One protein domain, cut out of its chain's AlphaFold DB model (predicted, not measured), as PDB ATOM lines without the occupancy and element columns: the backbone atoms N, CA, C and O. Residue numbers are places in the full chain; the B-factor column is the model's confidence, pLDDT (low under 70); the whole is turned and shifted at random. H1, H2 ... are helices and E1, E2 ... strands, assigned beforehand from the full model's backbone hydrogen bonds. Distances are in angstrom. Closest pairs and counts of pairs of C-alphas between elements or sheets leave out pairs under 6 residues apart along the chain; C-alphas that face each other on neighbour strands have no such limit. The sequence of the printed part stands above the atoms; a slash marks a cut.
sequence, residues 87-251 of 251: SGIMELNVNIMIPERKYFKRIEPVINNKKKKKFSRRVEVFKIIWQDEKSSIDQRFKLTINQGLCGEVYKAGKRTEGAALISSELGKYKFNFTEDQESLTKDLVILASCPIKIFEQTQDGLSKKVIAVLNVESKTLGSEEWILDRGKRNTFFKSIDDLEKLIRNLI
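Overview. This is residues 87 to 251 of the 251 residues of an uncharacterized protein of Mucilaginibacter polytrichastri (UniProt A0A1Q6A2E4). Two long strand hairpins, E1 with E2 and E3 with E4, join through E1 and E4 into one twisted sheet, and their turns, residues 108 to 118 and residues 203 to 204, lie well apart, as the two arms of a wide V. The long helix H5 slants over one face, across E3 and E4, and the short helix H1 packs on the other; residues 110 to 115, in the turn from E1 to E2, stick out. The printed part has 165 residues, with five named helices and four named strands in the order E1 E2 H1 H2 H3 E3 E4 H4 H5. The sheet runs E2 E1 E4 E3, antiparallel throughout, and the class is mixed, helices and strands. The whole is compact, with a radius of gyration of the C-alphas of 17.8 A and spans of 60 by 44 by 30 A.

Arrangement. E1, residues 92 to 107, bends by 91 degrees at residue 103 and forms a hairpin with E2, residues 119 to 131; N 100 and O 125 are within hydrogen-bond range at 2.8 A. E3, residues 189 to 202, and E4, residues 205 to 218, form the other hairpin, with N 196 and O 212 at 2.8 A. E4 and E1 are antiparallel neighbours at 117 degrees, with N 95 and O 215 at 3.0 A. E2 and E3 are the edge strands. H1, residues 148 to 156, is on the sheet; its closest C-alpha pair with E3 is Tyr 154 and Pro 195, 5.8 A. H5, residues 230 to 250, is on the opposite face from H1, making three layers, helices on both faces of a sheet. Its height over the sheet is 8.8 A, and it lies over E4 and E3, slantwise to the strands at 42 degrees to E3 on the local plane; its closest C-alpha pair with E3 is Ile 196 and Arg 248, 6.2 A. H4, residues 223 to 228, only grazes the sheet with residues 223 to 227. H4 and H5 touch only at the corner, and only just, with 3 pairs of C-alphas within 8 A, the closest being Ile 227 and Arg 233 at 5.2 A. H2, residues 167 to 170, is only just not on the sheet, with 4 pairs of C-alphas within 10 A. H3, residues 179 to 185, is not on the sheet and is apart from H1. Residues 160 to 161 pair antiparallel with residues 192 to 193 of E3. In H1, H3, H4 and H5 every O i to N i+4 pair is within hydrogen-bond range; H2 is too short for such a pair.

Along the chain. E1 begins at C-alpha 92, (110.350, 123.076, 120.444), and measures 35.7 A from first to last C-alpha; E2 measures 33.0 A. E3 measures 37.5 A, and E4, 39.0 A long, begins at C-alpha 205, (137.781, 118.548, 147.033). H5 measures 30.4 A and ends at C-alpha 250, (114.477, 121.055, 141.657).

Size, cuts and confidence. The C-alphas farthest apart are those of Lys 114 and Gly 231, 60.6 A. The printed part has no cut. The links from E1 to E2 and from E2 to H1 are long. The mean pLDDT of the printed part is 74.9, and it is under 70 at residues 103 to 122, 134 to 141, 161 to 174, 187 to 188 and 220 to 225.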
ATOM      1  N   SER A  87     106.835 129.699 119.936       81.44
ATOM      2  CA  SER A  87     105.690 129.217 119.162       81.44
ATOM      3  C   SER A  87     105.503 130.062 117.900       81.44
ATOM      4  O   SER A  87     105.439 131.288 117.962       81.44
ATOM      5  N   GLY A  88     105.414 129.406 116.741       75.50
ATOM      6  CA  GLY A  88     105.332 130.062 115.429       75.50
ATOM      7  C   GLY A  88     106.685 130.428 114.805       75.50
ATOM      8  O   GLY A  88     106.727 130.766 113.627       75.50
ATOM      9  N   ILE A  89     107.785 130.321 115.559       80.25
ATOM     10  CA  ILE A  89     109.158 130.395 115.036       80.25
ATOM     11  C   ILE A  89     109.703 128.979 114.836       80.25
ATOM     12  O   ILE A  89     110.240 128.661 113.781       80.25
ATOM     13  N   MET A  90     109.577 128.138 115.863       79.88
ATOM     14  CA  MET A  90     110.055 126.759 115.869       79.88
ATOM     15  C   MET A  90     109.210 125.908 116.816       79.88
ATOM     16  O   MET A  90     108.791 126.365 117.879       79.88
ATOM     17  N   GLU A  91     108.975 124.653 116.446       82.06
ATOM     18  CA  GLU A  91     108.282 123.699 117.307       82.06
ATOM     19  C   GLU A  91     109.282 123.011 118.233       82.06
ATOM     20  O   GLU A  91     109.901 122.002 117.884       82.06
ATOM     21  N   LEU A  92     109.447 123.590 119.423       85.06
ATOM     22  CA  LEU A  92     110.350 123.076 120.444       85.06
ATOM     23  C   LEU A  92     109.775 121.852 121.154       85.06
ATOM     24  O   LEU A  92     108.638 121.858 121.612       85.06
ATOM     25  N   ASN A  93     110.623 120.846 121.329       86.12
ATOM     26  CA  ASN A  93     110.424 119.714 122.215       86.12
ATOM     27  C   ASN A  93     111.505 119.748 123.291       86.12
ATOM     28  O   ASN A  93     112.697 119.827 122.988       86.12
ATOM     29  N   VAL A  94     111.095 119.670 124.553       88.50
ATOM     30  CA  VAL A  94     112.016 119.671 125.691       88.50
ATOM     31  C   VAL A  94     111.880 118.355 126.443       88.50
ATOM     32  O   VAL A  94     110.773 117.877 126.698       88.50
ATOM     33  N   ASN A  95     113.012 117.762 126.810       89.50
ATOM     34  CA  ASN A  95     113.046 116.589 127.673       89.50
ATOM     35  C   ASN A  95     114.210 116.667 128.668       89.50
ATOM     36  O   ASN A  95     115.252 117.267 128.403       89.50
ATOM     37  N   ILE A  96     114.015 116.059 129.839       90.38
ATOM     38  CA  ILE A  96     115.034 115.959 130.884       90.38
ATOM     39  C   ILE A  96     115.302 114.483 131.143       90.38
ATOM     40  O   ILE A  96     114.406 113.720 131.517       90.38
ATOM     41  N   MET A  97     116.558 114.084 130.967       90.44
ATOM     42  CA  MET A  97     117.006 112.706 131.123       90.44
ATOM     43  C   MET A  97     117.971 112.568 132.300       90.44
ATOM     44  O   MET A  97     118.924 113.336 132.415       90.44
ATOM     45  N   ILE A  98     117.777 111.549 133.139       90.81
ATOM     46  CA  ILE A  98     118.735 111.154 134.184       90.81
ATOM     47  C   ILE A  98     119.381 109.810 133.842       90.81
ATOM     48  O   ILE A  98     118.705 108.926 133.308       90.81
ATOM     49  N   PRO A  99     120.668 109.605 134.152       88.81
ATOM     50  CA  PRO A  99     121.290 108.294 134.048       88.81
ATOM     51  C   PRO A  99     120.721 107.367 135.134       88.81
ATOM     52  O   PRO A  99     120.914 107.572 136.331       88.81
ATOM     53  N   GLU A 100     120.029 106.308 134.728       87.00
ATOM     54  CA  GLU A 100     119.554 105.251 135.617       87.00
ATOM     55  C   GLU A 100     120.467 104.026 135.488       87.00
ATOM     56  O   GLU A 100     120.684 103.470 134.404       87.00
ATOM     57  N   ARG A 101     121.006 103.570 136.622       80.00
ATOM     58  CA  ARG A 101     121.804 102.342 136.678       80.00
ATOM     59  C   ARG A 101     120.888 101.132 136.566       80.00
ATOM     60  O   ARG A 101     120.158 100.817 137.503       80.00
ATOM     61  N   LYS A 102     120.969 100.404 135.449       73.25
ATOM     62  CA  LYS A 102     120.275  99.122 135.282       73.25
ATOM     63  C   LYS A 102     121.259  97.974 135.453       73.25
ATOM     64  O   LYS A 102     122.244  97.843 134.724       73.25
ATOM     65  N   TYR A 103     120.972  97.114 136.427       56.84
ATOM     66  CA  TYR A 103     121.840  95.990 136.785       56.84
ATOM     67  C   TYR A 103     121.734  94.787 135.835       56.84
ATOM     68  O   TYR A 103     122.509  93.845 135.973       56.84
ATOM     69  N   PHE A 104     120.836  94.818 134.842       55.81
ATOM     70  CA  PHE A 104     120.566  93.658 133.995       55.81
ATOM     71  C   PHE A 104     120.214  94.067 132.557       55.81
ATOM     72  O   PHE A 104     119.047  94.272 132.232       55.81
ATOM     73  N   LYS A 105     121.207  94.142 131.661       49.28
ATOM     74  CA  LYS A 105     120.950  93.970 130.220       49.28
ATOM     75  C   LYS A 105     121.289  92.528 129.865       49.28
ATOM     76  O   LYS A 105     122.459  92.154 129.825       49.28
ATOM     77  N   ARG A 106     120.256  91.707 129.658       49.94
ATOM     78  CA  ARG A 106     120.397  90.328 129.187       49.94
ATOM     79  C   ARG A 106     120.790  90.380 127.714       49.94
ATOM     80  O   ARG A 106     119.963  90.697 126.869       49.94
ATOM     81  N   ILE A 107     122.062  90.132 127.424       53.12
ATOM     82  CA  ILE A 107     122.534  89.974 126.049       53.12
ATOM     83  C   ILE A 107     122.378  88.495 125.715       53.12
ATOM     84  O   ILE A 107     123.029  87.645 126.329       53.12
ATOM     85  N   GLU A 108     121.459  88.182 124.805       44.06
ATOM     86  CA  GLU A 108     121.324  86.817 124.309       44.06
ATOM     87  C   GLU A 108     122.546  86.473 123.444       44.06
ATOM     88  O   GLU A 108     123.031  87.325 122.695       44.06
ATOM     89  N   PRO A 109     123.118  85.265 123.582       47.66
ATOM     90  CA  PRO A 109     124.266  84.878 122.781       47.66
ATOM     91  C   PRO A 109     123.873  84.818 121.302       47.66
ATOM     92  O   PRO A 109     122.839  84.256 120.950       47.66
ATOM     93  N   VAL A 110     124.735  85.362 120.438       53.06
ATOM     94  CA  VAL A 110     124.603  85.260 118.978       53.06
ATOM     95  C   VAL A 110     124.473  83.783 118.587       53.06
ATOM     96  O   VAL A 110     125.191  82.941 119.132       53.06
ATOM     97  N   ILE A 111     123.575  83.492 117.639       55.25
ATOM     98  CA  ILE A 111     123.074  82.154 117.261       55.25
ATOM     99  C   ILE A 111     124.195  81.108 117.028       55.25
ATOM    100  O   ILE A 111     123.975  79.926 117.270       55.25
ATOM    101  N   ASN A 112     125.427  81.528 116.696       55.72
ATOM    102  CA  ASN A 112     126.576  80.652 116.409       55.72
ATOM    103  C   ASN A 112     127.712  80.617 117.459       55.72
ATOM    104  O   ASN A 112     128.783  80.069 117.189       55.72
ATOM    105  N   ASN A 113     127.539  81.162 118.668       50.44
ATOM    106  CA  ASN A 113     128.611  81.127 119.672       50.44
ATOM    107  C   ASN A 113     128.631  79.797 120.463       50.44
ATOM    108  O   ASN A 113     127.764  79.545 121.302       50.44
ATOM    109  N   LYS A 114     129.662  78.957 120.247       54.66
ATOM    110  CA  LYS A 114     129.867  77.663 120.945       54.66
ATOM    111  C   LYS A 114     129.963  77.796 122.472       54.66
ATOM    112  O   LYS A 114     129.679  76.843 123.192       54.66
ATOM    113  N   LYS A 115     130.321  78.977 122.989       57.75
ATOM    114  CA  LYS A 115     130.288  79.294 124.424       57.75
ATOM    115  C   LYS A 115     129.060  80.163 124.702       57.75
ATOM    116  O   LYS A 115     129.171  81.383 124.783       57.75
ATOM    117  N   LYS A 116     127.890  79.535 124.877       52.78
ATOM    118  CA  LYS A 116     126.600  80.163 125.250       52.78
ATOM    119  C   LYS A 116     126.607  80.761 126.674       52.78
ATOM    120  O   LYS A 116     125.709  80.498 127.474       52.78
ATOM    121  N   LYS A 117     127.637  81.523 127.050       51.03
ATOM    122  CA  LYS A 117     127.697  82.165 128.366       51.03
ATOM    123  C   LYS A 117     126.794  83.393 128.355       51.03
ATOM    124  O   LYS A 117     127.051  84.361 127.648       51.03
ATOM    125  N   LYS A 118     125.735  83.329 129.161       53.50
ATOM    126  CA  LYS A 118     124.884  84.475 129.483       53.50
ATOM    127  C   LYS A 118     125.759  85.521 130.175       53.50
ATOM    128  O   LYS A 118     126.340  85.229 131.218       53.50
ATOM    129  N   PHE A 119     125.881  86.707 129.587       54.09
ATOM    130  CA  PHE A 119     126.660  87.799 130.163       54.09
ATOM    131  C   PHE A 119     125.706  88.858 130.711       54.09
ATOM    132  O   PHE A 119     124.864  89.376 129.978       54.09
ATOM    133  N   SER A 120     125.829  89.165 132.003       53.62
ATOM    134  CA  SER A 120     125.171  90.326 132.600       53.62
ATOM    135  C   SER A 120     126.178  91.465 132.638       53.62
ATOM    136  O   SER A 120     127.220  91.354 133.285       53.62
ATOM    137  N   ARG A 121     125.886  92.554 131.926       64.19
ATOM    138  CA  ARG A 121     126.689  93.778 131.972       64.19
ATOM    139  C   ARG A 121     125.905  94.862 132.697       64.19
ATOM    140  O   ARG A 121     124.720  95.056 132.428       64.19
ATOM    141  N   ARG A 122     126.592  95.597 133.572       63.97
ATOM    142  CA  ARG A 122     126.086  96.854 134.133       63.97
ATOM    143  C   ARG A 122     126.008  97.883 133.009       63.97
ATOM    144  O   ARG A 122     127.015  98.126 132.343       63.97
ATOM    145  N   VAL A 123     124.827  98.450 132.784       74.75
ATOM    146  CA  VAL A 123     124.613  99.479 131.760       74.75
ATOM    147  C   VAL A 123     123.855 100.639 132.389       74.75
ATOM    148  O   VAL A 123     122.838 100.440 133.050       74.75
ATOM    149  N   GLU A 124     124.358 101.851 132.180       82.25
ATOM    150  CA  GLU A 124     123.634 103.075 132.510       82.25
ATOM    151  C   GLU A 124     122.785 103.478 131.300       82.25
ATOM    152  O   GLU A 124     123.272 103.561 130.165       82.25
ATOM    153  N   VAL A 125     121.489 103.654 131.544       85.38
ATOM    154  CA  VAL A 125     120.482 103.984 130.531       85.38
ATOM    155  C   VAL A 125     119.815 105.279 130.950       85.38
ATOM    156  O   VAL A 125     119.493 105.444 132.123       85.38
ATOM    157  N   PHE A 126     119.593 106.188 130.012       87.19
ATOM    158  CA  PHE A 126     118.833 107.388 130.299       87.19
ATOM    159  C   PHE A 126     117.369 107.048 130.569       87.19
ATOM    160  O   PHE A 126     116.730 106.280 129.846       87.19
ATOM    161  N   LYS A 127     116.845 107.639 131.637       88.12
ATOM    162  CA  LYS A 127     115.434 107.656 131.983       88.12
ATOM    163  C   LYS A 127     114.934 109.082 131.831       88.12
ATOM    164  O   LYS A 127     115.486 109.995 132.441       88.12
ATOM    165  N   ILE A 128     113.882 109.250 131.046       86.81
ATOM    166  CA  ILE A 128     113.166 110.517 130.939       86.81
ATOM    167  C   ILE A 128     112.423 110.729 132.263       86.81
ATOM    168  O   ILE A 128     111.628 109.879 132.671       86.81
ATOM    169  N   ILE A 129     112.738 111.817 132.965       85.75
ATOM    170  CA  ILE A 129     112.061 112.211 134.215       85.75
ATOM    171  C   ILE A 129     111.020 113.293 133.991       85.75
ATOM    172  O   ILE A 129     110.120 113.451 134.809       85.75
ATOM    173  N   TRP A 130     111.152 114.021 132.889       87.62
ATOM    174  CA  TRP A 130     110.208 115.032 132.468       87.62
ATOM    175  C   TRP A 130     110.272 115.169 130.952       87.62
ATOM    176  O   TRP A 130     111.349 115.070 130.354       87.62
ATOM    177  N   GLN A 131     109.116 115.388 130.348       84.62
ATOM    178  CA  GLN A 131     108.944 115.555 128.919       84.62
ATOM    179  C   GLN A 131     107.719 116.432 128.686       84.62
ATOM    180  O   GLN A 131     106.733 116.302 129.410       84.62
ATOM    181  N   ASP A 132     107.799 117.297 127.680       81.56
ATOM    182  CA  ASP A 132     106.660 118.103 127.250       81.56
ATOM    183  C   ASP A 132     105.488 117.212 126.792       81.56
ATOM    184  O   ASP A 132     105.696 116.204 126.117       81.56
ATOM    185  N   GLU A 133     104.248 117.584 127.116       73.31
ATOM    186  CA  GLU A 133     103.055 116.775 126.813       73.31
ATOM    187  C   GLU A 133     102.835 116.597 125.305       73.31
ATOM    188  O   GLU A 133     102.283 115.589 124.861       73.31
ATOM    189  N   LYS A 134     103.299 117.561 124.501       67.38
ATOM    190  CA  LYS A 134     103.223 117.507 123.033       67.38
ATOM    191  C   LYS A 134     104.350 116.684 122.412       67.38
ATOM    192  O   LYS A 134     104.293 116.348 121.226       67.38
ATOM    193  N   SER A 135     105.365 116.331 123.195       66.56
ATOM    194  CA  SER A 135     106.489 115.540 122.726       66.56
ATOM    195  C   SER A 135     106.095 114.067 122.629       66.56
ATOM    196  O   SER A 135     105.924 113.365 123.621       66.56
ATOM    197  N   SER A 136     105.999 113.559 121.403       59.06
ATOM    198  CA  SER A 136     105.849 112.131 121.121       59.06
ATOM    199  C   SER A 136     107.214 111.454 120.952       59.06
ATOM    200  O   SER A 136     107.597 111.070 119.849       59.06
ATOM    201  N   ILE A 137     107.985 111.314 122.035       62.94
ATOM    202  CA  ILE A 137     109.130 110.384 122.019       62.94
ATOM    203  C   ILE A 137     108.561 108.968 122.104       62.94
ATOM    204  O   ILE A 137     107.869 108.624 123.065       62.94
ATOM    205  N   ASP A 138     108.843 108.146 121.092       63.97
ATOM    206  CA  ASP A 138     108.476 106.731 121.105       63.97
ATOM    207  C   ASP A 138     109.067 106.081 122.369       63.97
ATOM    208  O   ASP A 138     110.269 106.150 122.609       63.97
ATOM    209  N   GLN A 139     108.243 105.424 123.191       59.47
ATOM    210  CA  GLN A 139     108.695 104.757 124.423       59.47
ATOM    211  C   GLN A 139     109.751 103.660 124.166       59.47
ATOM    212  O   GLN A 139     110.438 103.203 125.092       59.47
ATOM    213  N   ARG A 140     109.886 103.217 122.909       59.50
ATOM    214  CA  ARG A 140     110.936 102.305 122.436       59.50
ATOM    215  C   ARG A 140     112.290 102.997 122.275       59.50
ATOM    216  O   ARG A 140     113.316 102.316 122.307       59.50
ATOM    217  N   PHE A 141     112.323 104.325 122.187       69.19
ATOM    218  CA  PHE A 141     113.536 105.126 122.086       69.19
ATOM    219  C   PHE A 141     114.246 105.229 123.446       69.19
ATOM    220  O   PHE A 141     114.098 106.178 124.213       69.19
ATOM    221  N   LYS A 142     115.015 104.186 123.781       76.50
ATOM    222  CA  LYS A 142     115.834 104.113 124.999       76.50
ATOM    223  C   LYS A 142     117.302 104.331 124.663       76.50
ATOM    224  O   LYS A 142     117.915 103.480 124.021       76.50
ATOM    225  N   LEU A 143     117.875 105.424 125.156       79.81
ATOM    226  CA  LEU A 143     119.285 105.754 124.960       79.81
ATOM    227  C   LEU A 143     120.145 105.279 126.128       79.81
ATOM    228  O   LEU A 143     119.794 105.449 127.294       79.81
ATOM    229  N   THR A 144     121.301 104.690 125.831       84.69
ATOM    230  CA  THR A 144     122.349 104.501 126.845       84.69
ATOM    231  C   THR A 144     123.165 105.780 127.014       84.69
ATOM    232  O   THR A 144     123.224 106.600 126.105       84.69
ATOM    233  N   ILE A 145     123.895 105.915 128.126       84.25
ATOM    234  CA  ILE A 145     124.811 107.058 128.339       84.25
ATOM    235  C   ILE A 145     125.933 107.169 127.289       84.25
ATOM    236  O   ILE A 145     126.696 108.128 127.286       84.25
ATOM    237  N   ASN A 146     126.098 106.151 126.440       82.12
ATOM    238  CA  ASN A 146     127.114 106.103 125.393       82.12
ATOM    239  C   ASN A 146     126.566 106.470 124.009       82.12
ATOM    240  O   ASN A 146     127.314 106.369 123.038       82.12
ATOM    241  N   GLN A 147     125.285 106.823 123.923       81.50
ATOM    242  CA  GLN A 147     124.574 107.054 122.674       81.50
ATOM    243  C   GLN A 147     124.001 108.464 122.628       81.50
ATOM    244  O   GLN A 147     123.594 109.008 123.656       81.50
ATOM    245  N   GLY A 148     123.931 109.013 121.418       80.38
ATOM    246  CA  GLY A 148     123.376 110.334 121.162       80.38
ATOM    247  C   GLY A 148     124.202 111.482 121.732       80.38
ATOM    248  O   GLY A 148     125.145 111.301 122.506       80.38
ATOM    249  N   LEU A 149     123.783 112.691 121.368       81.44
ATOM    250  CA  LEU A 149     124.372 113.924 121.878       81.44
ATOM    251  C   LEU A 149     124.238 114.030 123.401       81.44
ATOM    252  O   LEU A 149     125.161 114.468 124.080       81.44
ATOM    253  N   CYS A 150     123.122 113.552 123.957       84.81
ATOM    254  CA  CYS A 150     122.903 113.548 125.399       84.81
ATOM    255  C   CYS A 150     123.953 112.707 126.149       84.81
ATOM    256  O   CYS A 150     124.421 113.111 127.214       84.81
ATOM    257  N   GLY A 151     124.382 111.571 125.585       85.38
ATOM    258  CA  GLY A 151     125.452 110.745 126.141       85.38
ATOM    259  C   GLY A 151     126.820 111.422 126.076       85.38
ATOM    260  O   GLY A 151     127.596 111.355 127.033       85.38
ATOM    261  N   GLU A 152     127.113 112.120 124.979       86.06
ATOM    262  CA  GLU A 152     128.342 112.908 124.840       86.06
ATOM    263  C   GLU A 152     128.390 114.061 125.842       86.06
ATOM    264  O   GLU A 152     129.374 114.205 126.568       86.06
ATOM    265  N   VAL A 153     127.303 114.826 125.951       87.88
ATOM    266  CA  VAL A 153     127.161 115.936 126.898       87.88
ATOM    267  C   VAL A 153     127.268 115.460 128.343       87.88
ATOM    268  O   VAL A 153     127.961 116.086 129.151       87.88
ATOM    269  N   TYR A 154     126.648 114.325 128.669       88.50
ATOM    270  CA  TYR A 154     126.739 113.715 129.991       88.50
ATOM    271  C   TYR A 154     128.181 113.366 130.372       88.50
ATOM    272  O   TYR A 154     128.624 113.689 131.474       88.50
ATOM    273  N   LYS A 155     128.940 112.758 129.454       84.75
ATOM    274  CA  LYS A 155     130.337 112.366 129.697       84.75
ATOM    275  C   LYS A 155     131.296 113.546 129.704       84.75
ATOM    276  O   LYS A 155     132.186 113.611 130.546       84.75
ATOM    277  N   ALA A 156     131.148 114.449 128.740       85.00
ATOM    278  CA  ALA A 156     132.029 115.597 128.586       85.00
ATOM    279  C   ALA A 156     131.775 116.649 129.672       85.00
ATOM    280  O   ALA A 156     132.658 117.453 129.972       85.00
ATOM    281  N   GLY A 157     130.557 116.690 130.222       82.56
ATOM    282  CA  GLY A 157     130.128 117.749 131.121       82.56
ATOM    283  C   GLY A 157     130.221 119.122 130.457       82.56
ATOM    284  O   GLY A 157     130.452 120.121 131.136       82.56
ATOM    285  N   LYS A 158     130.081 119.207 129.136       83.06
ATOM    286  CA  LYS A 158     130.090 120.461 128.375       83.06
ATOM    287  C   LYS A 158     128.799 120.555 127.582       83.06
ATOM    288  O   LYS A 158     128.329 119.544 127.076       83.06
ATOM    289  N   ARG A 159     128.225 121.757 127.524       77.69
ATOM    290  CA  ARG A 159     127.045 122.010 126.697       77.69
ATOM    291  C   ARG A 159     127.414 121.894 125.228       77.69
ATOM    292  O   ARG A 159     128.524 122.264 124.845       77.69
ATOM    293  N   THR A 160     126.464 121.447 124.429       73.62
ATOM    294  CA  THR A 160     126.537 121.534 122.974       73.62
ATOM    295  C   THR A 160     125.551 122.596 122.521       73.62
ATOM    296  O   THR A 160     124.353 122.501 122.792       73.62
ATOM    297  N   GLU A 161     126.072 123.630 121.871       66.31
ATOM    298  CA  GLU A 161     125.267 124.668 121.232       66.31
ATOM    299  C   GLU A 161     124.827 124.139 119.858       66.31
ATOM    300  O   GLU A 161     125.677 123.730 119.067       66.31
ATOM    301  N   GLY A 162     123.520 124.107 119.573       52.88
ATOM    302  CA  GLY A 162     122.916 123.460 118.394       52.88
ATOM    303  C   GLY A 162     123.265 124.021 117.021       52.88
ATOM    304  O   GLY A 162     122.598 123.693 116.052       52.88
ATOM    305  N   ALA A 163     124.328 124.812 116.894       43.91
ATOM    306  CA  ALA A 163     124.903 125.117 115.589       43.91
ATOM    307  C   ALA A 163     125.651 123.917 114.967       43.91
ATOM    308  O   ALA A 163     126.028 123.994 113.806       43.91
ATOM    309  N   ALA A 164     125.887 122.833 115.716       46.09
ATOM    310  CA  ALA A 164     126.748 121.728 115.282       46.09
ATOM    311  C   ALA A 164     126.025 120.540 114.613       46.09
ATOM    312  O   ALA A 164     126.686 119.563 114.269       46.09
ATOM    313  N   LEU A 165     124.690 120.558 114.484       53.16
ATOM    314  CA  LEU A 165     123.909 119.385 114.051       53.16
ATOM    315  C   LEU A 165     122.787 119.734 113.069       53.16
ATOM    316  O   LEU A 165     121.652 119.292 113.211       53.16
ATOM    317  N   ILE A 166     123.122 120.499 112.032       53.03
ATOM    318  CA  ILE A 166     122.345 120.479 110.784       53.03
ATOM    319  C   ILE A 166     122.488 119.067 110.186       53.03
ATOM    320  O   ILE A 166     123.525 118.429 110.385       53.03
ATOM    321  N   SER A 167     121.489 118.544 109.464       51.12
ATOM    322  CA  SER A 167     121.516 117.164 108.922       51.12
ATOM    323  C   SER A 167     122.805 116.825 108.139       51.12
ATOM    324  O   SER A 167     123.291 115.694 108.180       51.12
ATOM    325  N   SER A 168     123.425 117.832 107.515       51.94
ATOM    326  CA  SER A 168     124.708 117.743 106.808       51.94
ATOM    327  C   SER A 168     125.933 117.564 107.721       51.94
ATOM    328  O   SER A 168     126.945 117.008 107.294       51.94
ATOM    329  N   GLU A 169     125.863 118.008 108.977       56.84
ATOM    330  CA  GLU A 169     126.917 117.856 109.985       56.84
ATOM    331  C   GLU A 169     126.703 116.635 110.881       56.84
ATOM    332  O   GLU A 169     127.683 116.046 111.331       56.84
ATOM    333  N   LEU A 170     125.451 116.196 111.064       57.25
ATOM    334  CA  LEU A 170     125.080 114.971 111.786       57.25
ATOM    335  C   LEU A 170     125.839 113.735 111.276       57.25
ATOM    336  O   LEU A 170     126.301 112.933 112.082       57.25
ATOM    337  N   GLY A 171     126.070 113.627 109.961       55.81
ATOM    338  CA  GLY A 171     126.855 112.537 109.364       55.81
ATOM    339  C   GLY A 171     128.333 112.490 109.790       55.81
ATOM    340  O   GLY A 171     128.988 111.462 109.620       55.81
ATOM    341  N   LYS A 172     128.871 113.576 110.368       60.09
ATOM    342  CA  LYS A 172     130.231 113.617 110.935       60.09
ATOM    343  C   LYS A 172     130.289 113.018 112.346       60.09
ATOM    344  O   LYS A 172     131.367 112.614 112.785       60.09
ATOM    345  N   TYR A 173     129.159 112.947 113.051       63.91
ATOM    346  CA  TYR A 173     129.083 112.468 114.428       63.91
ATOM    347  C   TYR A 173     128.601 111.017 114.474       63.91
ATOM    348  O   TYR A 173     127.539 110.665 113.970       63.91
ATOM    349  N   LYS A 174     129.378 110.144 115.126       66.88
ATOM    350  CA  LYS A 174     128.969 108.758 115.383       66.88
ATOM    351  C   LYS A 174     128.258 108.668 116.728       66.88
ATOM    352  O   LYS A 174     128.868 108.341 117.742       66.88
ATOM    353  N   PHE A 175     126.946 108.886 116.719       73.19
ATOM    354  CA  PHE A 175     126.103 108.821 117.919       73.19
ATOM    355  C   PHE A 175     125.823 107.404 118.443       73.19
ATOM    356  O   PHE A 175     125.116 107.246 119.440       73.19
ATOM    357  N   ASN A 176     126.404 106.368 117.823       78.00
ATOM    358  CA  ASN A 176     126.270 104.957 118.210       78.00
ATOM    359  C   ASN A 176     124.809 104.488 118.335       78.00
ATOM    360  O   ASN A 176     124.498 103.620 119.161       78.00
ATOM    361  N   PHE A 177     123.907 105.082 117.559       77.19
ATOM    362  CA  PHE A 177     122.522 104.647 117.480       77.19
ATOM    363  C   PHE A 177     122.429 103.278 116.790       77.19
ATOM    364  O   PHE A 177     123.308 102.879 116.030       77.19
ATOM    365  N   THR A 178     121.395 102.511 117.125       79.19
ATOM    366  CA  THR A 178     120.992 101.345 116.327       79.19
ATOM    367  C   THR A 178     120.228 101.811 115.090       79.19
ATOM    368  O   THR A 178     119.659 102.896 115.117       79.19
ATOM    369  N   GLU A 179     120.113 100.982 114.052       78.25
ATOM    370  CA  GLU A 179     119.359 101.328 112.827       78.25
ATOM    371  C   GLU A 179     117.928 101.820 113.134       78.25
ATOM    372  O   GLU A 179     117.501 102.863 112.644       78.25
ATOM    373  N   ASP A 180     117.221 101.142 114.048       76.06
ATOM    374  CA  ASP A 180     115.895 101.577 114.517       76.06
ATOM    375  C   ASP A 180     115.911 102.974 115.163       76.06
ATOM    376  O   ASP A 180     114.980 103.758 114.996       76.06
ATOM    377  N   GLN A 181     116.962 103.293 115.924       76.00
ATOM    378  CA  GLN A 181     117.107 104.586 116.594       76.00
ATOM    379  C   GLN A 181     117.418 105.688 115.583       76.00
ATOM    380  O   GLN A 181     116.832 106.758 115.682       76.00
ATOM    381  N   GLU A 182     118.277 105.412 114.600       76.12
ATOM    382  CA  GLU A 182     118.592 106.350 113.518       76.12
ATOM    383  C   GLU A 182     117.345 106.695 112.700       76.12
ATOM    384  O   GLU A 182     117.112 107.867 112.405       76.12
ATOM    385  N   SER A 183     116.504 105.696 112.409       75.62
ATOM    386  CA  SER A 183     115.212 105.891 111.746       75.62
ATOM    387  C   SER A 183     114.273 106.791 112.561       75.62
ATOM    388  O   SER A 183     113.679 107.720 112.016       75.62
ATOM    389  N   LEU A 184     114.193 106.582 113.881       73.12
ATOM    390  CA  LEU A 184     113.355 107.387 114.782       73.12
ATOM    391  C   LEU A 184     113.848 108.834 114.960       73.12
ATOM    392  O   LEU A 184     113.040 109.710 115.259       73.12
ATOM    393  N   THR A 185     115.149 109.095 114.800       72.62
ATOM    394  CA  THR A 185     115.750 110.431 114.993       72.62
ATOM    395  C   THR A 185     116.035 111.183 113.700       72.62
ATOM    396  O   THR A 185     116.616 112.262 113.753       72.62
ATOM    397  N   LYS A 186     115.678 110.624 112.542       71.00
ATOM    398  CA  LYS A 186     116.094 111.151 111.235       71.00
ATOM    399  C   LYS A 186     115.685 112.609 111.000       71.00
ATOM    400  O   LYS A 186     116.456 113.364 110.416       71.00
ATOM    401  N   ASP A 187     114.509 112.989 111.490       68.62
ATOM    402  CA  ASP A 187     113.929 114.325 111.300       68.62
ATOM    403  C   ASP A 187     114.098 115.224 112.540       68.62
ATOM    404  O   ASP A 187     113.484 116.285 112.647       68.62
ATOM    405  N   LEU A 188     114.900 114.788 113.516       69.88
ATOM    406  CA  LEU A 188     115.101 115.496 114.773       69.88
ATOM    407  C   LEU A 188     116.267 116.485 114.660       69.88
ATOM    408  O   LEU A 188     117.416 116.082 114.475       69.88
ATOM    409  N   VAL A 189     115.994 117.772 114.869       73.31
ATOM    410  CA  VAL A 189     117.032 118.805 114.962       73.31
ATOM    411  C   VAL A 189     117.343 119.058 116.433       73.31
ATOM    412  O   VAL A 189     116.507 119.572 117.173       73.31
ATOM    413  N   ILE A 190     118.546 118.709 116.891       71.75
ATOM    414  CA  ILE A 190     118.942 118.964 118.284       71.75
ATOM    415  C   ILE A 190     119.483 120.393 118.403       71.75
ATOM    416  O   ILE A 190     120.597 120.687 117.973       71.75
ATOM    417  N   LEU A 191     118.705 121.279 119.028       74.88
ATOM    418  CA  LEU A 191     119.042 122.696 119.194       74.88
ATOM    419  C   LEU A 191     119.947 122.955 120.403       74.88
ATOM    420  O   LEU A 191     120.734 123.904 120.418       74.88
ATOM    421  N   ALA A 192     119.832 122.138 121.446       83.19
ATOM    422  CA  ALA A 192     120.719 122.198 122.596       83.19
ATOM    423  C   ALA A 192     120.701 120.890 123.380       83.19
ATOM    424  O   ALA A 192     119.659 120.256 123.544       83.19
ATOM    425  N   SER A 193     121.852 120.533 123.940       86.81
ATOM    426  CA  SER A 193     121.930 119.532 125.000       86.81
ATOM    427  C   SER A 193     122.844 120.061 126.102       86.81
ATOM    428  O   SER A 193     123.993 120.458 125.869       86.81
ATOM    429  N   CYS A 194     122.290 120.156 127.308       90.25
ATOM    430  CA  CYS A 194     122.869 120.888 128.425       90.25
ATOM    431  C   CYS A 194     123.025 119.964 129.641       90.25
ATOM    432  O   CYS A 194     122.037 119.417 130.137       90.25
ATOM    433  N   PRO A 195     124.257 119.782 130.150       90.94
ATOM    434  CA  PRO A 195     124.495 118.943 131.311       90.94
ATOM    435  C   PRO A 195     124.121 119.707 132.580       90.94
ATOM    436  O   PRO A 195     124.736 120.725 132.896       90.94
ATOM    437  N   ILE A 196     123.186 119.169 133.355       91.12
ATOM    438  CA  ILE A 196     122.819 119.701 134.666       91.12
ATOM    439  C   ILE A 196     123.817 119.167 135.684       91.12
ATOM    440  O   ILE A 196     123.923 117.956 135.911       91.12
ATOM    441  N   LYS A 197     124.577 120.084 136.283       90.00
ATOM    442  CA  LYS A 197     125.678 119.760 137.193       90.00
ATOM    443  C   LYS A 197     125.353 120.143 138.619       90.00
ATOM    444  O   LYS A 197     124.859 121.239 138.863       90.00
ATOM    445  N   ILE A 198     125.772 119.301 139.549       87.94
ATOM    446  CA  ILE A 198     125.868 119.649 140.964       87.94
ATOM    447  C   ILE A 198     127.324 119.653 141.403       87.94
ATOM    448  O   ILE A 198     128.181 118.975 140.824       87.94
ATOM    449  N   PHE A 199     127.587 120.448 142.430       83.62
ATOM    450  CA  PHE A 199     128.854 120.440 143.133       83.62
ATOM    451  C   PHE A 199     128.732 119.476 144.304       83.62
ATOM    452  O   PHE A 199     127.903 119.673 145.189       83.62
ATOM    453  N   GLU A 200     129.534 118.421 144.279       79.56
ATOM    454  CA  GLU A 200     129.593 117.423 145.335       79.56
ATOM    455  C   GLU A 200     130.946 117.564 146.029       79.56
ATOM    456  O   GLU A 200     131.998 117.480 145.386       79.56
ATOM    457  N   GLN A 201     130.912 117.827 147.335       78.00
ATOM    458  CA  GLN A 201     132.115 117.881 148.150       78.00
ATOM    459  C   GLN A 201     132.587 116.449 148.400       78.00
ATOM    460  O   GLN A 201     131.918 115.669 149.075       78.00
ATOM    461  N   THR A 202     133.717 116.093 147.804       78.44
ATOM    462  CA  THR A 202     134.377 114.800 147.963       78.44
ATOM    463  C   THR A 202     135.581 114.942 148.889       78.44
ATOM    464  O   THR A 202     135.999 116.050 149.234       78.44
ATOM    465  N   GLN A 203     136.153 113.809 149.306       74.00
ATOM    466  CA  GLN A 203     137.385 113.793 150.107       74.00
ATOM    467  C   GLN A 203     138.551 114.505 149.394       74.00
ATOM    468  O   GLN A 203     139.374 115.125 150.058       74.00
ATOM    469  N   ASP A 204     138.550 114.502 148.058       76.62
ATOM    470  CA  ASP A 204     139.580 115.119 147.210       76.62
ATOM    471  C   ASP A 204     139.232 116.554 146.754       76.62
ATOM    472  O   ASP A 204     139.896 117.113 145.880       76.62
ATOM    473  N   GLY A 205     138.180 117.166 147.314       78.62
ATOM    474  CA  GLY A 205     137.781 118.548 147.033       78.62
ATOM    475  C   GLY A 205     136.397 118.692 146.397       78.62
ATOM    476  O   GLY A 205     135.484 117.909 146.633       78.62
ATOM    477  N   LEU A 206     136.191 119.760 145.623       78.25
ATOM    478  CA  LEU A 206     134.898 120.043 144.997       78.25
ATOM    479  C   LEU A 206     134.814 119.347 143.630       78.25
ATOM    480  O   LEU A 206     135.449 119.780 142.666       78.25
ATOM    481  N   SER A 207     134.010 118.291 143.523       79.19
ATOM    482  CA  SER A 207     133.774 117.598 142.255       79.19
ATOM    483  C   SER A 207     132.526 118.140 141.551       79.19
ATOM    484  O   SER A 207     131.514 118.457 142.181       79.19
ATOM    485  N   LYS A 208     132.587 118.272 140.221       82.12
ATOM    486  CA  LYS A 208     131.422 118.595 139.384       82.12
ATOM    487  C   LYS A 208     130.859 117.301 138.827       82.12
ATOM    488  O   LYS A 208     131.518 116.644 138.023       82.12
ATOM    489  N   LYS A 209     129.633 116.967 139.207       86.94
ATOM    490  CA  LYS A 209     128.946 115.761 138.750       86.94
ATOM    491  C   LYS A 209     127.752 116.136 137.895       86.94
ATOM    492  O   LYS A 209     126.933 116.954 138.309       86.94
ATOM    493  N   VAL A 210     127.651 115.537 136.713       89.25
ATOM    494  CA  VAL A 210     126.452 115.655 135.880       89.25
ATOM    495  C   VAL A 210     125.398 114.699 136.431       89.25
ATOM    496  O   VAL A 210     125.668 113.510 136.586       89.25
ATOM    497  N   ILE A 211     124.217 115.218 136.756       90.38
ATOM    498  CA  ILE A 211     123.106 114.437 137.327       90.38
ATOM    499  C   ILE A 211     121.939 114.265 136.363       90.38
ATOM    500  O   ILE A 211     121.163 113.325 136.504       90.38
ATOM    501  N   ALA A 212     121.829 115.148 135.376       91.38
ATOM    502  CA  ALA A 212     120.802 115.096 134.354       91.38
ATOM    503  C   ALA A 212     121.297 115.788 133.082       91.38
ATOM    504  O   ALA A 212     122.297 116.510 133.095       91.38
ATOM    505  N   VAL A 213     120.582 115.574 131.987       91.00
ATOM    506  CA  VAL A 213     120.783 116.276 130.723       91.00
ATOM    507  C   VAL A 213     119.446 116.862 130.291       91.00
ATOM    508  O   VAL A 213     118.452 116.140 130.207       91.00
ATOM    509  N   LEU A 214     119.433 118.169 130.051       91.69
ATOM    510  CA  LEU A 214     118.336 118.891 129.419       91.69
ATOM    511  C   LEU A 214     118.563 118.859 127.908       91.69
ATOM    512  O   LEU A 214     119.598 119.338 127.447       91.69
ATOM    513  N   ASN A 215     117.613 118.325 127.150       88.88
ATOM    514  CA  ASN A 215     117.644 118.360 125.692       88.88
ATOM    515  C   ASN A 215     116.530 119.267 125.178       88.88
ATOM    516  O   ASN A 215     115.391 119.198 125.648       88.88
ATOM    517  N   VAL A 216     116.885 120.113 124.216       88.00
ATOM    518  CA  VAL A 216     115.968 120.977 123.476       88.00
ATOM    519  C   VAL A 216     116.120 120.636 122.004       88.00
ATOM    520  O   VAL A 216     117.200 120.755 121.424       88.00
ATOM    521  N   GLU A 217     115.029 120.182 121.419       83.81
ATOM    522  CA  GLU A 217     114.954 119.620 120.078       83.81
ATOM    523  C   GLU A 217     113.880 120.371 119.288       83.81
ATOM    524  O   GLU A 217     112.957 120.936 119.869       83.81
ATOM    525  N   SER A 218     113.977 120.379 117.966       79.75
ATOM    526  CA  SER A 218     112.968 120.925 117.065       79.75
ATOM    527  C   SER A 218     112.627 119.905 115.994       79.75
ATOM    528  O   SER A 218     113.495 119.173 115.516       79.75
ATOM    529  N   LYS A 219     111.343 119.855 115.635       71.12
ATOM    530  CA  LYS A 219     110.843 119.059 114.503       71.12
ATOM    531  C   LYS A 219     110.684 119.890 113.225       71.12
ATOM    532  O   LYS A 219     110.313 119.350 112.188       71.12
ATOM    533  N   THR A 220     110.938 121.199 113.280       67.50
ATOM    534  CA  THR A 220     110.697 122.113 112.157       67.50
ATOM    535  C   THR A 220     111.966 122.333 111.330       67.50
ATOM    536  O   THR A 220     112.973 122.829 111.847       67.50
ATOM    537  N   LEU A 221     111.892 122.029 110.031       59.66
ATOM    538  CA  LEU A 221     112.897 122.412 109.029       59.66
ATOM    539  C   LEU A 221     113.024 123.948 108.964       59.66
ATOM    540  O   LEU A 221     112.011 124.638 108.869       59.66
ATOM    541  N   GLY A 222     114.249 124.481 109.017       59.88
ATOM    542  CA  GLY A 222     114.537 125.927 109.005       59.88
ATOM    543  C   GLY A 222     114.812 126.525 110.391       59.88
ATOM    544  O   GLY A 222     115.269 127.666 110.500       59.88
ATOM    545  N   SER A 223     114.607 125.752 111.464       65.75
ATOM    546  CA  SER A 223     115.018 126.147 112.820       65.75
ATOM    547  C   SER A 223     116.542 126.290 112.953       65.75
ATOM    548  O   SER A 223     117.029 127.077 113.768       65.75
ATOM    549  N   GLU A 224     117.297 125.612 112.088       66.81
ATOM    550  CA  GLU A 224     118.747 125.711 111.977       66.81
ATOM    551  C   GLU A 224     119.193 127.120 111.570       66.81
ATOM    552  O   GLU A 224     120.069 127.701 112.209       66.81
ATOM    553  N   GLU A 225     118.556 127.707 110.553       69.50
ATOM    554  CA  GLU A 225     118.892 129.047 110.051       69.50
ATOM    555  C   GLU A 225     118.645 130.124 111.109       69.50
ATOM    556  O   GLU A 225     119.440 131.056 111.263       69.50
ATOM    557  N   TRP A 226     117.581 129.967 111.901       74.19
ATOM    558  CA  TRP A 226     117.288 130.869 113.010       74.19
ATOM    559  C   TRP A 226     118.364 130.805 114.103       74.19
ATOM    560  O   TRP A 226     118.740 131.839 114.655       74.19
ATOM    561  N   ILE A 227     118.894 129.614 114.402       71.00
ATOM    562  CA  ILE A 227     119.958 129.420 115.403       71.00
ATOM    563  C   ILE A 227     121.319 129.913 114.907       71.00
ATOM    564  O   ILE A 227     122.171 130.281 115.721       71.00
ATOM    565  N   LEU A 228     121.550 129.959 113.595       73.19
ATOM    566  CA  LEU A 228     122.786 130.511 113.035       73.19
ATOM    567  C   LEU A 228     122.900 132.035 113.235       73.19
ATOM    568  O   LEU A 228     124.015 132.565 113.285       73.19
ATOM    569  N   ASP A 229     121.783 132.742 113.430       79.00
ATOM    570  CA  ASP A 229     121.765 134.164 113.787       79.00
ATOM    571  C   ASP A 229     122.327 134.383 115.207       79.00
ATOM    572  O   ASP A 229     121.709 134.039 116.219       79.00
ATOM    573  N   ARG A 230     123.513 135.003 115.298       76.31
ATOM    574  CA  ARG A 230     124.245 135.200 116.565       76.31
ATOM    575  C   ARG A 230     123.434 135.923 117.644       76.31
ATOM    576  O   ARG A 230     123.594 135.599 118.821       76.31
ATOM    577  N   GLY A 231     122.614 136.909 117.276       78.94
ATOM    578  CA  GLY A 231     121.852 137.700 118.247       78.94
ATOM    579  C   GLY A 231     120.731 136.878 118.879       78.94
ATOM    580  O   GLY A 231     120.576 136.838 120.103       78.94
ATOM    581  N   LYS A 232     119.999 136.149 118.037       81.31
ATOM    582  CA  LYS A 232     118.907 135.259 118.448       81.31
ATOM    583  C   LYS A 232     119.424 134.065 119.245       81.31
ATOM    584  O   LYS A 232     118.890 133.753 120.310       81.31
ATOM    585  N   ARG A 233     120.540 133.489 118.799       79.81
ATOM    586  CA  ARG A 233     121.245 132.384 119.453       79.81
ATOM    587  C   ARG A 233     121.650 132.697 120.891       79.81
ATOM    588  O   ARG A 233     121.432 131.882 121.782       79.81
ATOM    589  N   ASN A 234     122.221 133.876 121.138       82.06
ATOM    590  CA  ASN A 234     122.648 134.259 122.485       82.06
ATOM    591  C   ASN A 234     121.456 134.399 123.442       82.06
ATOM    592  O   ASN A 234     121.525 133.943 124.581       82.06
ATOM    593  N   THR A 235     120.358 134.994 122.972       84.25
ATOM    594  CA  THR A 235     119.122 135.118 123.758       84.25
ATOM    595  C   THR A 235     118.524 133.745 124.061       84.25
ATOM    596  O   THR A 235     118.170 133.473 125.203       84.25
ATOM    597  N   PHE A 236     118.489 132.851 123.069       85.94
ATOM    598  CA  PHE A 236     118.022 131.475 123.232       85.94
ATOM    599  C   PHE A 236     118.838 130.694 124.268       85.94
ATOM    600  O   PHE A 236     118.269 130.128 125.200       85.94
ATOM    601  N   PHE A 237     120.173 130.720 124.179       85.12
ATOM    602  CA  PHE A 237     121.012 130.023 125.158       85.12
ATOM    603  C   PHE A 237     120.948 130.633 126.553       85.12
ATOM    604  O   PHE A 237     121.047 129.897 127.528       85.12
ATOM    605  N   LYS A 238     120.717 131.944 126.674       87.56
ATOM    606  CA  LYS A 238     120.471 132.563 127.979       87.56
ATOM    607  C   LYS A 238     119.195 132.013 128.626       87.56
ATOM    608  O   LYS A 238     119.224 131.657 129.800       87.56
ATOM    609  N   SER A 239     118.113 131.879 127.857       87.62
ATOM    610  CA  SER A 239     116.870 131.258 128.334       87.62
ATOM    611  C   SER A 239     117.084 129.800 128.756       87.62
ATOM    612  O   SER A 239     116.544 129.364 129.771       87.62
ATOM    613  N   ILE A 240     117.919 129.053 128.024       88.25
ATOM    614  CA  ILE A 240     118.297 127.681 128.395       88.25
ATOM    615  C   ILE A 240     119.122 127.654 129.686       88.25
ATOM    616  O   ILE A 240     118.859 126.814 130.543       88.25
ATOM    617  N   ASP A 241     120.084 128.562 129.862       87.50
ATOM    618  CA  ASP A 241     120.894 128.643 131.084       87.50
ATOM    619  C   ASP A 241     120.010 128.943 132.314       87.50
ATOM    620  O   ASP A 241     120.252 128.432 133.412       87.50
ATOM    621  N   ASP A 242     118.966 129.758 132.154       87.75
ATOM    622  CA  ASP A 242     118.005 130.039 133.223       87.75
ATOM    623  C   ASP A 242     117.115 128.822 133.525       87.75
ATOM    624  O   ASP A 242     116.874 128.511 134.699       87.75
ATOM    625  N   LEU A 243     116.728 128.060 132.498       88.62
ATOM    626  CA  LEU A 243     116.025 126.789 132.666       88.62
ATOM    627  C   LEU A 243     116.907 125.728 133.353       88.62
ATOM    628  O   LEU A 243     116.448 125.049 134.271       88.62
ATOM    629  N   GLU A 244     118.188 125.622 132.986       88.88
ATOM    630  CA  GLU A 244     119.163 124.726 133.624       88.88
ATOM    631  C   GLU A 244     119.280 125.020 135.127       88.88
ATOM    632  O   GLU A 244     119.213 124.103 135.951       88.88
ATOM    633  N   LYS A 245     119.420 126.300 135.504       87.00
ATOM    634  CA  LYS A 245     119.498 126.716 136.915       87.00
ATOM    635  C   LYS A 245     118.242 126.333 137.685       87.00
ATOM    636  O   LYS A 245     118.358 125.891 138.829       87.00
ATOM    637  N   LEU A 246     117.065 126.509 137.082       86.00
ATOM    638  CA  LEU A 246     115.805 126.119 137.702       86.00
ATOM    639  C   LEU A 246     115.770 124.607 137.932       86.00
ATOM    640  O   LEU A 246     115.548 124.177 139.059       86.00
ATOM    641  N   ILE A 247     116.057 123.808 136.899       87.06
ATOM    642  CA  ILE A 247     116.043 122.343 136.994       87.06
ATOM    643  C   ILE A 247     117.033 121.856 138.054       87.06
ATOM    644  O   ILE A 247     116.686 121.008 138.874       87.06
ATOM    645  N   ARG A 248     118.239 122.432 138.100       85.81
ATOM    646  CA  ARG A 248     119.247 122.102 139.115       85.81
ATOM    647  C   ARG A 248     118.759 122.335 140.546       85.81
ATOM    648  O   ARG A 248     119.197 121.637 141.445       85.81
ATOM    649  N   ASN A 249     117.896 123.320 140.775       81.62
ATOM    650  CA  ASN A 249     117.350 123.589 142.108       81.62
ATOM    651  C   ASN A 249     116.173 122.663 142.467       81.62
ATOM    652  O   ASN A 249     115.736 122.638 143.621       81.62
ATOM    653  N   LEU A 250     115.620 121.948 141.484       79.25
ATOM    654  CA  LEU A 250     114.477 121.055 141.657       79.25
ATOM    655  C   LEU A 250     114.899 119.599 141.881       79.25
ATOM    656  O   LEU A 250     114.222 118.920 142.658       79.25
ATOM    657  N   ILE A 251     115.977 119.161 141.216       71.31
ATOM    658  CA  ILE A 251     116.591 117.823 141.329       71.31
ATOM    659  C   ILE A 251     117.589 117.799 142.487       71.31
ATOM    660  O   ILE A 251     117.472 116.879 143.326       71.31
TER     661      ILE A 251